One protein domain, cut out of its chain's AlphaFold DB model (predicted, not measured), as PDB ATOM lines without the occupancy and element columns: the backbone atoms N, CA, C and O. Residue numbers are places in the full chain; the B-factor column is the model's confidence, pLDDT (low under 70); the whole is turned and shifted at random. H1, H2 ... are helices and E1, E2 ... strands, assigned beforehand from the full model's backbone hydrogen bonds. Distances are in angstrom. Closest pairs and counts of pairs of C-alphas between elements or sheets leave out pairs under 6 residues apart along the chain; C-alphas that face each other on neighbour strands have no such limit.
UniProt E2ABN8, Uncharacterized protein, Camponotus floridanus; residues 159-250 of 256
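AT A GLANCE: This is residues 159 to 250 of the 256 residues of an uncharacterized protein of Camponotus floridanus (UniProt E2ABN8). One sheet of six strands is curled like part of a barrel and left open between its edge strands E3 and E5, with the short helix H2 at one end and the tiny helix H1 toward the other. The long unnamed stretch 220 to 235 swings wide between H2 and E5. The 92 printed residues include two named helices and six named strands, along the chain E1 E2 E3 H1 E4 H2 E5 E6; the sheet is mixed, in the order E3 E2 E1 E4 E6 E5, and the class is mixed, helices and strands. The whole is compact, with a radius of gyration of the C-alphas of 13.0 A and spans of 40 by 28 by 23 A.

HOW THE PARTS SIT: E1, residues 159 to 170, bends by 89 degrees at residue 166. E2, residues 175 to 183, forms an antiparallel hairpin with it, with N 165 and O 179 2.9 A apart. E3, residues 190 to 194, forms the next hairpin with E2, with N 193 and O 180 at 2.8 A. E1, E2 and E3 are a meander, each strand the antiparallel neighbour of the one before. H1, residues 197 to 200, is on the sheet at a height of 6.8 A, over none of its strands; its closest C-alpha pair with E2 is Pro 178 and Phe 198, 5.7 A. E4, residues 205 to 210, is antiparallel to E1, with N 160 and O 208 at 2.8 A. H2, residues 212 to 219, is on the opposite face from H1. E5, residues 236 to 239, and E6, residues 246 to 249, form an antiparallel hairpin, with N 247 and O 238 at 2.8 A. E6 is parallel to E4, with N 209 and O 246 at 2.9 A. The closest C-alphas of H2 and E6 are those of Met 214 and Arg 249, 6.4 A. E3 and E5 are apart. Every O i to N i+4 pair of H2 is within hydrogen-bond range; H1 is too short for such a pair.

IN THESE COORDINATES: E1 begins at C-alpha 159 (31.933, 1.010, -33.136) and measures 25.3 A; E2 measures 24.2 A, E3 13.0 A and E4 15.9 A. H2 measures 10.3 A from C-alpha 212 (37.358, 4.001, -24.189). E5 is 9.9 A long, and E6, 10.0 A, ends at C-alpha 249 (30.233, 9.348, -23.196).

THE WHOLE: The farthest C-alphas, Ser 227 and Trp 242, are 40.5 A apart. The printed part has no cut. The link from H2 to E5, 16 residues, is long. Mean pLDDT of the printed part is 71.3; residues 185 to 189, 200 to 201, 219 to 248 and 250 are under 70.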
ATOM      1  N   ASN A 159      33.082   0.817 -32.270       71.50
ATOM      2  CA  ASN A 159      31.933   1.010 -33.136       71.50
ATOM      3  C   ASN A 159      30.979  -0.168 -32.909       71.50
ATOM      4  O   ASN A 159      31.402  -1.320 -32.890       71.50
ATOM      5  N   PHE A 160      29.705   0.124 -32.669       79.12
ATOM      6  CA  PHE A 160      28.708  -0.878 -32.305       79.12
ATOM      7  C   PHE A 160      27.518  -0.794 -33.233       79.12
ATOM      8  O   PHE A 160      26.910   0.271 -33.387       79.12
ATOM      9  N   HIS A 161      27.138  -1.947 -33.769       83.25
ATOM     10  CA  HIS A 161      25.861  -2.119 -34.434       83.25
ATOM     11  C   HIS A 161      24.818  -2.519 -33.402       83.25
ATOM     12  O   HIS A 161      24.952  -3.526 -32.704       83.25
ATOM     13  N   CYS A 162      23.770  -1.712 -33.303       85.56
ATOM     14  CA  CYS A 162      22.669  -1.973 -32.403       85.56
ATOM     15  C   CYS A 162      21.373  -2.130 -33.179       85.56
ATOM     16  O   CYS A 162      21.089  -1.321 -34.062       85.56
ATOM     17  N   HIS A 163      20.558  -3.106 -32.796       88.31
ATOM     18  CA  HIS A 163      19.232  -3.334 -33.362       88.31
ATOM     19  C   HIS A 163      18.158  -3.134 -32.296       88.31
ATOM     20  O   HIS A 163      18.366  -3.427 -31.116       88.31
ATOM     21  N   ALA A 164      17.013  -2.589 -32.697       85.50
ATOM     22  CA  ALA A 164      15.912  -2.362 -31.777       85.50
ATOM     23  C   ALA A 164      15.349  -3.695 -31.282       85.50
ATOM     24  O   ALA A 164      15.081  -4.612 -32.056       85.50
ATOM     25  N   ILE A 165      15.111  -3.765 -29.981       86.69
ATOM     26  CA  ILE A 165      14.448  -4.886 -29.318       86.69
ATOM     27  C   ILE A 165      13.141  -4.399 -28.701       86.69
ATOM     28  O   ILE A 165      12.809  -3.217 -28.793       86.69
ATOM     29  N   ARG A 166      12.361  -5.302 -28.097       87.88
ATOM     30  CA  ARG A 166      11.130  -4.931 -27.379       87.88
ATOM     31  C   ARG A 166      11.443  -3.970 -26.232       87.88
ATOM     32  O   ARG A 166      12.541  -3.997 -25.690       87.88
ATOM     33  N   ASP A 167      10.462  -3.156 -25.856       86.44
ATOM     34  CA  ASP A 167      10.626  -2.217 -24.744       86.44
ATOM     35  C   ASP A 167      10.871  -2.984 -23.447       86.44
ATOM     36  O   ASP A 167      10.121  -3.907 -23.103       86.44
ATOM     37  N   ILE A 168      11.920  -2.594 -22.730       82.75
ATOM     38  CA  ILE A 168      12.354  -3.249 -21.503       82.75
ATOM     39  C   ILE A 168      11.833  -2.457 -20.320       82.75
ATOM     40  O   ILE A 168      11.993  -1.242 -20.240       82.75
ATOM     41  N   TYR A 169      11.199  -3.158 -19.388       83.00
ATOM     42  CA  TYR A 169      10.804  -2.559 -18.123       83.00
ATOM     43  C   TYR A 169      12.047  -2.243 -17.291       83.00
ATOM     44  O   TYR A 169      12.809  -3.149 -16.960       83.00
ATOM     45  N   ILE A 170      12.232  -0.967 -16.957       76.06
ATOM     46  CA  ILE A 170      13.334  -0.496 -16.117       76.06
ATOM     47  C   ILE A 170      12.768  -0.182 -14.723       76.06
ATOM     48  O   ILE A 170      11.986   0.766 -14.594       76.06
ATOM     49  N   PRO A 171      13.109  -0.970 -13.681       74.56
ATOM     50  CA  PRO A 171      12.544  -0.820 -12.338       74.56
ATOM     51  C   PRO A 171      12.738   0.567 -11.720       74.56
ATOM     52  O   PRO A 171      11.828   1.076 -11.067       74.56
ATOM     53  N   GLU A 172      13.885   1.200 -11.964       74.06
ATOM     54  CA  GLU A 172      14.277   2.500 -11.405       74.06
ATOM     55  C   GLU A 172      13.332   3.622 -11.846       74.06
ATOM     56  O   GLU A 172      13.071   4.564 -11.101       74.06
ATOM     57  N   VAL A 173      12.788   3.503 -13.056       73.75
ATOM     58  CA  VAL A 173      11.881   4.485 -13.673       73.75
ATOM     59  C   VAL A 173      10.455   3.955 -13.835       73.75
ATOM     60  O   VAL A 173       9.598   4.679 -14.333       73.75
ATOM     61  N   LYS A 174      10.200   2.715 -13.390       84.19
ATOM     62  CA  LYS A 174       8.895   2.032 -13.360       84.19
ATOM     63  C   LYS A 174       8.131   2.074 -14.685       84.19
ATOM     64  O   LYS A 174       6.907   2.177 -14.710       84.19
ATOM     65  N   GLU A 175       8.851   1.983 -15.795       84.81
ATOM     66  CA  GLU A 175       8.287   2.135 -17.134       84.81
ATOM     67  C   GLU A 175       8.984   1.194 -18.120       84.81
ATOM     68  O   GLU A 175      10.160   0.863 -17.957       84.81
ATOM     69  N   LYS A 176       8.257   0.759 -19.155       84.25
ATOM     70  CA  LYS A 176       8.855   0.073 -20.303       84.25
ATOM     71  C   LYS A 176       9.507   1.103 -21.206       84.25
ATOM     72  O   LYS A 176       8.804   1.920 -21.774       84.25
ATOM     73  N   ILE A 177      10.823   1.059 -21.334       84.62
ATOM     74  CA  ILE A 177      11.599   2.002 -22.134       84.62
ATOM     75  C   ILE A 177      12.043   1.310 -23.424       84.62
ATOM     76  O   ILE A 177      12.434   0.145 -23.368       84.62
ATOM     77  N   PRO A 178      12.012   1.982 -24.589       86.50
ATOM     78  CA  PRO A 178      12.507   1.386 -25.810       86.50
ATOM     79  C   PRO A 178      14.008   1.169 -25.713       86.50
ATOM     80  O   PRO A 178      14.748   1.982 -25.145       86.50
ATOM     81  N   SER A 179      14.440   0.056 -26.285       86.94
ATOM     82  CA  SER A 179      15.778  -0.466 -26.074       86.94
ATOM     83  C   SER A 179      16.368  -1.012 -27.362       86.94
ATOM     84  O   SER A 179      15.647  -1.427 -28.272       86.94
ATOM     85  N   TYR A 180      17.695  -1.044 -27.404       87.00
ATOM     86  CA  TYR A 180      18.481  -1.670 -28.453       87.00
ATOM     87  C   TYR A 180      19.422  -2.696 -27.846       87.00
ATOM     88  O   TYR A 180      20.000  -2.447 -26.789       87.00
ATOM     89  N   ALA A 181      19.603  -3.816 -28.533       87.12
ATOM     90  CA  ALA A 181      20.701  -4.731 -28.270       87.12
ATOM     91  C   ALA A 181      21.870  -4.348 -29.179       87.12
ATOM     92  O   ALA A 181      21.729  -4.304 -30.401       87.12
ATOM     93  N   CYS A 182      23.001  -4.031 -28.564       84.50
ATOM     94  CA  CYS A 182      24.227  -3.609 -29.220       84.50
ATOM     95  C   CYS A 182      25.261  -4.717 -29.115       84.50
ATOM     96  O   CYS A 182      25.637  -5.093 -28.005       84.50
ATOM     97  N   THR A 183      25.725  -5.211 -30.256       82.12
ATOM     98  CA  THR A 183      26.765  -6.236 -30.329       82.12
ATOM     99  C   THR A 183      28.102  -5.593 -30.655       82.12
ATOM    100  O   THR A 183      28.186  -4.701 -31.503       82.12
ATOM    101  N   PHE A 184      29.145  -6.057 -29.978       73.31
ATOM    102  CA  PHE A 184      30.526  -5.756 -30.337       73.31
ATOM    103  C   PHE A 184      30.847  -6.356 -31.716       73.31
ATOM    104  O   PHE A 184      30.217  -7.335 -32.123       73.31
ATOM    105  N   GLU A 185      31.821  -5.790 -32.439       66.00
ATOM    106  CA  GLU A 185      32.266  -6.325 -33.741       66.00
ATOM    107  C   GLU A 185      32.789  -7.771 -33.638       66.00
ATOM    108  O   GLU A 185      32.675  -8.535 -34.593       66.00
ATOM    109  N   ASP A 186      33.296  -8.172 -32.469       66.19
ATOM    110  CA  ASP A 186      33.722  -9.545 -32.179       66.19
ATOM    111  C   ASP A 186      32.555 -10.512 -31.879       66.19
ATOM    112  O   ASP A 186      32.767 -11.712 -31.725       66.19
ATOM    113  N   GLY A 187      31.314 -10.012 -31.801       59.53
ATOM    114  CA  GLY A 187      30.090 -10.793 -31.614       59.53
ATOM    115  C   GLY A 187      29.924 -11.462 -30.243       59.53
ATOM    116  O   GLY A 187      28.894 -12.095 -30.006       59.53
ATOM    117  N   HIS A 188      30.891 -11.335 -29.331       65.56
ATOM    118  CA  HIS A 188      30.886 -12.064 -28.057       65.56
ATOM    119  C   HIS A 188      30.145 -11.328 -26.947       65.56
ATOM    120  O   HIS A 188      29.548 -11.958 -26.074       65.56
ATOM    121  N   ASN A 189      30.144 -10.001 -27.006       69.69
ATOM    122  CA  ASN A 189      29.538  -9.168 -25.985       69.69
ATOM    123  C   ASN A 189      28.322  -8.442 -26.557       69.69
ATOM    124  O   ASN A 189      28.347  -7.901 -27.665       69.69
ATOM    125  N   THR A 190      27.233  -8.445 -25.793       74.69
ATOM    126  CA  THR A 190      26.028  -7.671 -26.097       74.69
ATOM    127  C   THR A 190      25.682  -6.823 -24.888       74.69
ATOM    128  O   THR A 190      25.655  -7.329 -23.768       74.69
ATOM    129  N   PHE A 191      25.381  -5.548 -25.101       80.75
ATOM    130  CA  PHE A 191      24.798  -4.697 -24.069       80.75
ATOM    131  C   PHE A 191      23.461  -4.139 -24.538       80.75
ATOM    132  O   PHE A 191      23.178  -4.055 -25.734       80.75
ATOM    133  N   ILE A 192      22.626  -3.762 -23.576       84.00
ATOM    134  CA  ILE A 192      21.319  -3.182 -23.848       84.00
ATOM    135  C   ILE A 192      21.406  -1.681 -23.624       84.00
ATOM    136  O   ILE A 192      21.706  -1.221 -22.523       84.00
ATOM    137  N   LEU A 193      21.102  -0.918 -24.667       85.56
ATOM    138  CA  LEU A 193      20.947   0.520 -24.565       85.56
ATOM    139  C   LEU A 193      19.470   0.875 -24.487       85.56
ATOM    140  O   LEU A 193      18.728   0.676 -25.445       85.56
ATOM    141  N   SER A 194      19.067   1.478 -23.376       82.00
ATOM    142  CA  SER A 194      17.694   1.922 -23.155       82.00
ATOM    143  C   SER A 194      17.652   3.429 -22.969       82.00
ATOM    144  O   SER A 194      18.445   3.996 -22.219       82.00
ATOM    145  N   SER A 195      16.714   4.098 -23.635       79.31
ATOM    146  CA  SER A 195      16.528   5.538 -23.475       79.31
ATOM    147  C   SER A 195      15.097   5.939 -23.780       79.31
ATOM    148  O   SER A 195      14.544   5.561 -24.809       79.31
ATOM    149  N   LYS A 196      14.516   6.805 -22.942       80.69
ATOM    150  CA  LYS A 196      13.215   7.423 -23.246       80.69
ATOM    151  C   LYS A 196      13.257   8.233 -24.544       80.69
ATOM    152  O   LYS A 196      12.242   8.364 -25.219       80.69
ATOM    153  N   ARG A 197      14.435   8.716 -24.954       70.69
ATOM    154  CA  ARG A 197      14.609   9.404 -26.239       70.69
ATOM    155  C   ARG A 197      14.264   8.507 -27.429       70.69
ATOM    156  O   ARG A 197      13.867   9.004 -28.475       70.69
ATOM    157  N   PHE A 198      14.334   7.190 -27.269       77.56
ATOM    158  CA  PHE A 198      13.959   6.250 -28.317       77.56
ATOM    159  C   PHE A 198      12.447   6.093 -28.500       77.56
ATOM    160  O   PHE A 198      12.036   5.592 -29.537       77.56
ATOM    161  N   PHE A 199      11.596   6.562 -27.579       73.25
ATOM    162  CA  PHE A 199      10.148   6.665 -27.857       73.25
ATOM    163  C   PHE A 199       9.864   7.636 -28.998       73.25
ATOM    164  O   PHE A 199       8.941   7.484 -29.789       73.25
ATOM    165  N   GLN A 200      10.704   8.653 -29.030       66.69
ATOM    166  CA  GLN A 200      10.730   9.751 -29.956       66.69
ATOM    167  C   GLN A 200      11.524   9.361 -31.221       66.69
ATOM    168  O   GLN A 200      11.117   9.677 -32.333       66.69
ATOM    169  N   ASP A 201      12.621   8.617 -31.055       63.75
ATOM    170  CA  ASP A 201      13.565   8.199 -32.097       63.75
ATOM    171  C   ASP A 201      13.784   6.673 -32.113       63.75
ATOM    172  O   ASP A 201      14.835   6.171 -31.706       63.75
ATOM    173  N   ARG A 202      12.782   5.896 -32.550       75.81
ATOM    174  CA  ARG A 202      12.921   4.434 -32.676       75.81
ATOM    175  C   ARG A 202      13.332   4.016 -34.079       75.81
ATOM    176  O   ARG A 202      12.503   3.793 -34.965       75.81
ATOM    177  N   ARG A 203      14.633   3.961 -34.311       79.06
ATOM    178  CA  ARG A 203      15.218   3.320 -35.483       79.06
ATOM    179  C   ARG A 203      15.213   1.818 -35.315       79.06
ATOM    180  O   ARG A 203      15.103   1.285 -34.220       79.06
ATOM    181  N   ASN A 204      15.330   1.149 -36.443       76.69
ATOM    182  CA  ASN A 204      15.432  -0.295 -36.470       76.69
ATOM    183  C   ASN A 204      16.861  -0.744 -36.174       76.69
ATOM    184  O   ASN A 204      17.050  -1.721 -35.457       76.69
ATOM    185  N   ASN A 205      17.837   0.039 -36.636       81.19
ATOM    186  CA  ASN A 205      19.238  -0.094 -36.283       81.19
ATOM    187  C   ASN A 205      19.836   1.277 -35.987       81.19
ATOM    188  O   ASN A 205      19.383   2.295 -36.516       81.19
ATOM    189  N   LEU A 206      20.873   1.301 -35.163       78.31
ATOM    190  CA  LEU A 206      21.689   2.479 -34.933       78.31
ATOM    191  C   LEU A 206      23.151   2.076 -34.793       78.31
ATOM    192  O   LEU A 206      23.471   0.953 -34.400       78.31
ATOM    193  N   HIS A 207      24.024   3.012 -35.138       80.00
ATOM    194  CA  HIS A 207      25.452   2.857 -34.963       80.00
ATOM    195  C   HIS A 207      25.919   3.770 -33.836       80.00
ATOM    196  O   HIS A 207      25.593   4.968 -33.813       80.00
ATOM    197  N   ILE A 208      26.640   3.194 -32.878       76.44
ATOM    198  CA  ILE A 208      27.141   3.919 -31.715       76.44
ATOM    199  C   ILE A 208      28.642   3.838 -31.681       76.44
ATOM    200  O   ILE A 208      29.213   2.759 -31.780       76.44
ATOM    201  N   ASN A 209      29.263   4.978 -31.419       78.75
ATOM    202  CA  ASN A 209      30.664   5.022 -31.067       78.75
ATOM    203  C   ASN A 209      30.785   5.264 -29.562       78.75
ATOM    204  O   ASN A 209      30.329   6.295 -29.059       78.75
ATOM    205  N   ILE A 210      31.425   4.349 -28.848       74.38
ATOM    206  CA  ILE A 210      31.640   4.468 -27.403       74.38
ATOM    207  C   ILE A 210      33.086   4.891 -27.160       74.38
ATOM    208  O   ILE A 210      34.000   4.440 -27.853       74.38
ATOM    209  N   ASP A 211      33.290   5.818 -26.226       76.81
ATOM    210  CA  ASP A 211      34.638   6.164 -25.781       76.81
ATOM    211  C   ASP A 211      35.283   5.029 -24.966       76.81
ATOM    212  O   ASP A 211      34.621   4.111 -24.481       76.81
ATOM    213  N   ASN A 212      36.602   5.082 -24.821       76.12
ATOM    214  CA  ASN A 212      37.358   4.001 -24.189       76.12
ATOM    215  C   ASN A 212      37.019   3.829 -22.705       76.12
ATOM    216  O   ASN A 212      37.076   2.715 -22.187       76.12
ATOM    217  N   ASP A 213      36.634   4.909 -22.024       75.88
ATOM    218  CA  ASP A 213      36.274   4.867 -20.609       75.88
ATOM    219  C   ASP A 213      34.951   4.136 -20.388       75.88
ATOM    220  O   ASP A 213      34.852   3.282 -19.503       75.88
ATOM    221  N   MET A 214      33.938   4.446 -21.195       74.00
ATOM    222  CA  MET A 214      32.657   3.752 -21.184       74.00
ATOM    223  C   MET A 214      32.812   2.308 -21.651       74.00
ATOM    224  O   MET A 214      32.204   1.420 -21.061       74.00
ATOM    225  N   LEU A 215      33.668   2.055 -22.644       75.38
ATOM    226  CA  LEU A 215      33.985   0.708 -23.106       75.38
ATOM    227  C   LEU A 215      34.628  -0.136 -21.999       75.38
ATOM    228  O   LEU A 215      34.194  -1.256 -21.737       75.38
ATOM    229  N   ARG A 216      35.593   0.436 -21.270       76.19
ATOM    230  CA  ARG A 216      36.188  -0.188 -20.084       76.19
ATOM    231  C   ARG A 216      35.128  -0.449 -19.010       76.19
ATOM    232  O   ARG A 216      35.101  -1.534 -18.447       76.19
ATOM    233  N   LYS A 217      34.227   0.503 -18.739       73.44
ATOM    234  CA  LYS A 217      33.136   0.319 -17.760       73.44
ATOM    235  C   LYS A 217      32.150  -0.777 -18.170       73.44
ATOM    236  O   LYS A 217      31.684  -1.496 -17.299       73.44
ATOM    237  N   LEU A 218      31.847  -0.917 -19.460       70.81
ATOM    238  CA  LEU A 218      31.002  -1.997 -19.978       70.81
ATOM    239  C   LEU A 218      31.682  -3.358 -19.781       70.81
ATOM    240  O   LEU A 218      31.077  -4.261 -19.207       70.81
ATOM    241  N   ASN A 219      32.955  -3.462 -20.174       67.75
ATOM    242  CA  ASN A 219      33.735  -4.701 -20.094       67.75
ATOM    243  C   ASN A 219      34.052  -5.124 -18.654       67.75
ATOM    244  O   ASN A 219      34.107  -6.312 -18.356       67.75
ATOM    245  N   HIS A 220      34.258  -4.158 -17.758       64.06
ATOM    246  CA  HIS A 220      34.619  -4.389 -16.361       64.06
ATOM    247  C   HIS A 220      33.490  -4.031 -15.396       64.06
ATOM    248  O   HIS A 220      33.770  -3.712 -14.241       64.06
ATOM    249  N   SER A 221      32.226  -4.037 -15.840       57.66
ATOM    250  CA  SER A 221      31.112  -3.867 -14.905       57.66
ATOM    251  C   SER A 221      31.066  -5.089 -13.993       57.66
ATOM    252  O   SER A 221      30.473  -6.119 -14.309       57.66
ATOM    253  N   THR A 222      31.781  -4.998 -12.872       47.69
ATOM    254  CA  THR A 222      31.769  -6.000 -11.821       47.69
ATOM    255  C   THR A 222      30.316  -6.175 -11.428       47.69
ATOM    256  O   THR A 222      29.636  -5.205 -11.094       47.69
ATOM    257  N   ILE A 223      29.834  -7.407 -11.559       49.69
ATOM    258  CA  ILE A 223      28.475  -7.822 -11.239       49.69
ATOM    259  C   ILE A 223      28.291  -7.604  -9.740       49.69
ATOM    260  O   ILE A 223      28.526  -8.497  -8.931       49.69
ATOM    261  N   THR A 224      27.922  -6.395  -9.337       40.72
ATOM    262  CA  THR A 224      27.271  -6.208  -8.050       40.72
ATOM    263  C   THR A 224      25.837  -6.652  -8.265       40.72
ATOM    264  O   THR A 224      25.139  -6.023  -9.061       40.72
ATOM    265  N   PRO A 225      25.390  -7.734  -7.608       39.25
ATOM    266  CA  PRO A 225      24.021  -8.191  -7.708       39.25
ATOM    267  C   PRO A 225      23.144  -7.193  -6.954       39.25
ATOM    268  O   PRO A 225      22.739  -7.404  -5.813       39.25
ATOM    269  N   THR A 226      22.846  -6.065  -7.585       43.72
ATOM    270  CA  THR A 226      21.564  -5.415  -7.357       43.72
ATOM    271  C   THR A 226      20.489  -6.436  -7.719       43.72
ATOM    272  O   THR A 226      20.694  -7.299  -8.564       43.72
ATOM    273  N   SER A 227      19.340  -6.390  -7.060       49.78
ATOM    274  CA  SER A 227      18.238  -7.346  -7.249       49.78
ATOM    275  C   SER A 227      17.725  -7.476  -8.701       49.78
ATOM    276  O   SER A 227      16.878  -8.323  -8.979       49.78
ATOM    277  N   SER A 228      18.241  -6.666  -9.631       50.69
ATOM    278  CA  SER A 228      18.143  -6.800 -11.080       50.69
ATOM    279  C   SER A 228      19.290  -7.646 -11.656       50.69
ATOM    280  O   SER A 228      20.460  -7.367 -11.428       50.69
ATOM    281  N   GLN A 229      18.975  -8.613 -12.523       56.78
ATOM    282  CA  GLN A 229      19.942  -9.451 -13.268       56.78
ATOM    283  C   GLN A 229      20.872  -8.679 -14.237       56.78
ATOM    284  O   GLN A 229      21.548  -9.288 -15.063       56.78
ATOM    285  N   PHE A 230      20.896  -7.347 -14.177       56.22
ATOM    286  CA  PHE A 230      21.584  -6.477 -15.122       56.22
ATOM    287  C   PHE A 230      22.353  -5.379 -14.389       56.22
ATOM    288  O   PHE A 230      21.832  -4.768 -13.452       56.22
ATOM    289  N   ASN A 231      23.562  -5.095 -14.877       63.53
ATOM    290  CA  ASN A 231      24.346  -3.927 -14.490       63.53
ATOM    291  C   ASN A 231      23.853  -2.708 -15.281       63.53
ATOM    292  O   ASN A 231      23.856  -2.724 -16.514       63.53
ATOM    293  N   ILE A 232      23.449  -1.642 -14.588       66.19
ATOM    294  CA  ILE A 232      23.004  -0.392 -15.218       66.19
ATOM    295  C   ILE A 232      24.125   0.639 -15.122       66.19
ATOM    296  O   ILE A 232      24.545   1.017 -14.030       66.19
ATOM    297  N   ILE A 233      24.593   1.122 -16.274       67.50
ATOM    298  CA  ILE A 233      25.636   2.150 -16.356       67.50
ATOM    299  C   ILE A 233      24.998   3.454 -16.852       67.50
ATOM    300  O   ILE A 233      24.500   3.490 -17.981       67.50
ATOM    301  N   PRO A 234      25.007   4.541 -16.057       66.25
ATOM    302  CA  PRO A 234      24.525   5.834 -16.520       66.25
ATOM    303  C   PRO A 234      25.458   6.385 -17.603       66.25
ATOM    304  O   PRO A 234      26.682   6.372 -17.459       66.25
ATOM    305  N   ALA A 235      24.875   6.893 -18.686       68.44
ATOM    306  CA  ALA A 235      25.623   7.366 -19.841       68.44
ATOM    307  C   ALA A 235      24.916   8.532 -20.537       68.44
ATOM    308  O   ALA A 235      23.686   8.622 -20.521       68.44
ATOM    309  N   VAL A 236      25.689   9.400 -21.192       69.81
ATOM    310  CA  VAL A 236      25.141  10.486 -22.012       69.81
ATOM    311  C   VAL A 236      25.202  10.077 -23.477       69.81
ATOM    312  O   VAL A 236      26.283   9.885 -24.035       69.81
ATOM    313  N   LEU A 237      24.029   9.959 -24.098       69.19
ATOM    314  CA  LEU A 237      23.889   9.706 -25.528       69.19
ATOM    315  C   LEU A 237      23.825  11.037 -26.279       69.19
ATOM    316  O   LEU A 237      22.869  11.804 -26.119       69.19
ATOM    317  N   VAL A 238      24.811  11.294 -27.132       68.19
ATOM    318  CA  VAL A 238      24.888  12.521 -27.925       68.19
ATOM    319  C   VAL A 238      24.859  12.186 -29.409       68.19
ATOM    320  O   VAL A 238      25.628  11.368 -29.911       68.19
ATOM    321  N   LEU A 239      23.965  12.850 -30.131       61.91
ATOM    322  CA  LEU A 239      23.926  12.792 -31.584       61.91
ATOM    323  C   LEU A 239      25.027  13.705 -32.135       61.91
ATOM    324  O   LEU A 239      25.065  14.890 -31.792       61.91
ATOM    325  N   LYS A 240      25.924  13.185 -32.982       54.91
ATOM    326  CA  LYS A 240      26.873  14.058 -33.681       54.91
ATOM    327  C   LYS A 240      26.090  14.981 -34.625       54.91
ATOM    328  O   LYS A 240      25.306  14.476 -35.432       54.91
ATOM    329  N   PRO A 241      26.314  16.305 -34.590       40.75
ATOM    330  CA  PRO A 241      25.797  17.183 -35.628       40.75
ATOM    331  C   PRO A 241      26.266  16.650 -36.986       40.75
ATOM    332  O   PRO A 241      27.445  16.331 -37.135       40.75
ATOM    333  N   TRP A 242      25.350  16.537 -37.950       40.47
ATOM    334  CA  TRP A 242      25.656  16.161 -39.339       40.47
ATOM    335  C   TRP A 242      26.058  14.695 -39.587       40.47
ATOM    336  O   TRP A 242      26.436  14.362 -40.708       40.47
ATOM    337  N   HIS A 243      25.926  13.801 -38.600       50.03
ATOM    338  CA  HIS A 243      26.120  12.359 -38.791       50.03
ATOM    339  C   HIS A 243      24.953  11.551 -38.212       50.03
ATOM    340  O   HIS A 243      24.339  11.943 -37.223       50.03
ATOM    341  N   GLU A 244      24.681  10.380 -38.790       54.16
ATOM    342  CA  GLU A 244      23.673   9.429 -38.282       54.16
ATOM    343  C   GLU A 244      24.173   8.599 -37.087       54.16
ATOM    344  O   GLU A 244      23.443   7.774 -36.540       54.16
ATOM    345  N   ASN A 245      25.417   8.838 -36.675       58.34
ATOM    346  CA  ASN A 245      26.087   8.106 -35.616       58.34
ATOM    347  C   ASN A 245      25.858   8.789 -34.270       58.34
ATOM    348  O   ASN A 245      26.132   9.984 -34.091       58.34
ATOM    349  N   TYR A 246      25.424   7.994 -33.303       67.31
ATOM    350  CA  TYR A 246      25.413   8.404 -31.913       67.31
ATOM    351  C   TYR A 246      26.794   8.183 -31.311       67.31
ATOM    352  O   TYR A 246      27.535   7.285 -31.706       67.31
ATOM    353  N   TYR A 247      27.151   8.997 -30.329       69.81
ATOM    354  CA  TYR A 247      28.255   8.668 -29.451       69.81
ATOM    355  C   TYR A 247      27.781   8.645 -28.008       69.81
ATOM    356  O   TYR A 247      26.951   9.459 -27.597       69.81
ATOM    357  N   ILE A 248      28.305   7.696 -27.247       69.81
ATOM    358  CA  ILE A 248      28.064   7.604 -25.812       69.81
ATOM    359  C   ILE A 248      29.319   8.087 -25.102       69.81
ATOM    360  O   ILE A 248      30.418   7.651 -25.451       69.81
ATOM    361  N   ARG A 249      29.150   8.976 -24.117       71.25
ATOM    362  CA  ARG A 249      30.233   9.348 -23.196       71.25
ATOM    363  C   ARG A 249      29.837   9.229 -21.742       71.25
ATOM    364  O   ARG A 249      28.656   9.248 -21.385       71.25
ATOM    365  N   ASN A 250      30.870   9.157 -20.917       67.06
ATOM    366  CA  ASN A 250      30.758   9.199 -19.473       67.06
ATOM    367  C   ASN A 250      30.282  10.593 -18.996       67.06
ATOM    368  O   ASN A 250      30.904  11.594 -19.361       67.06
TER     369      ASN A 250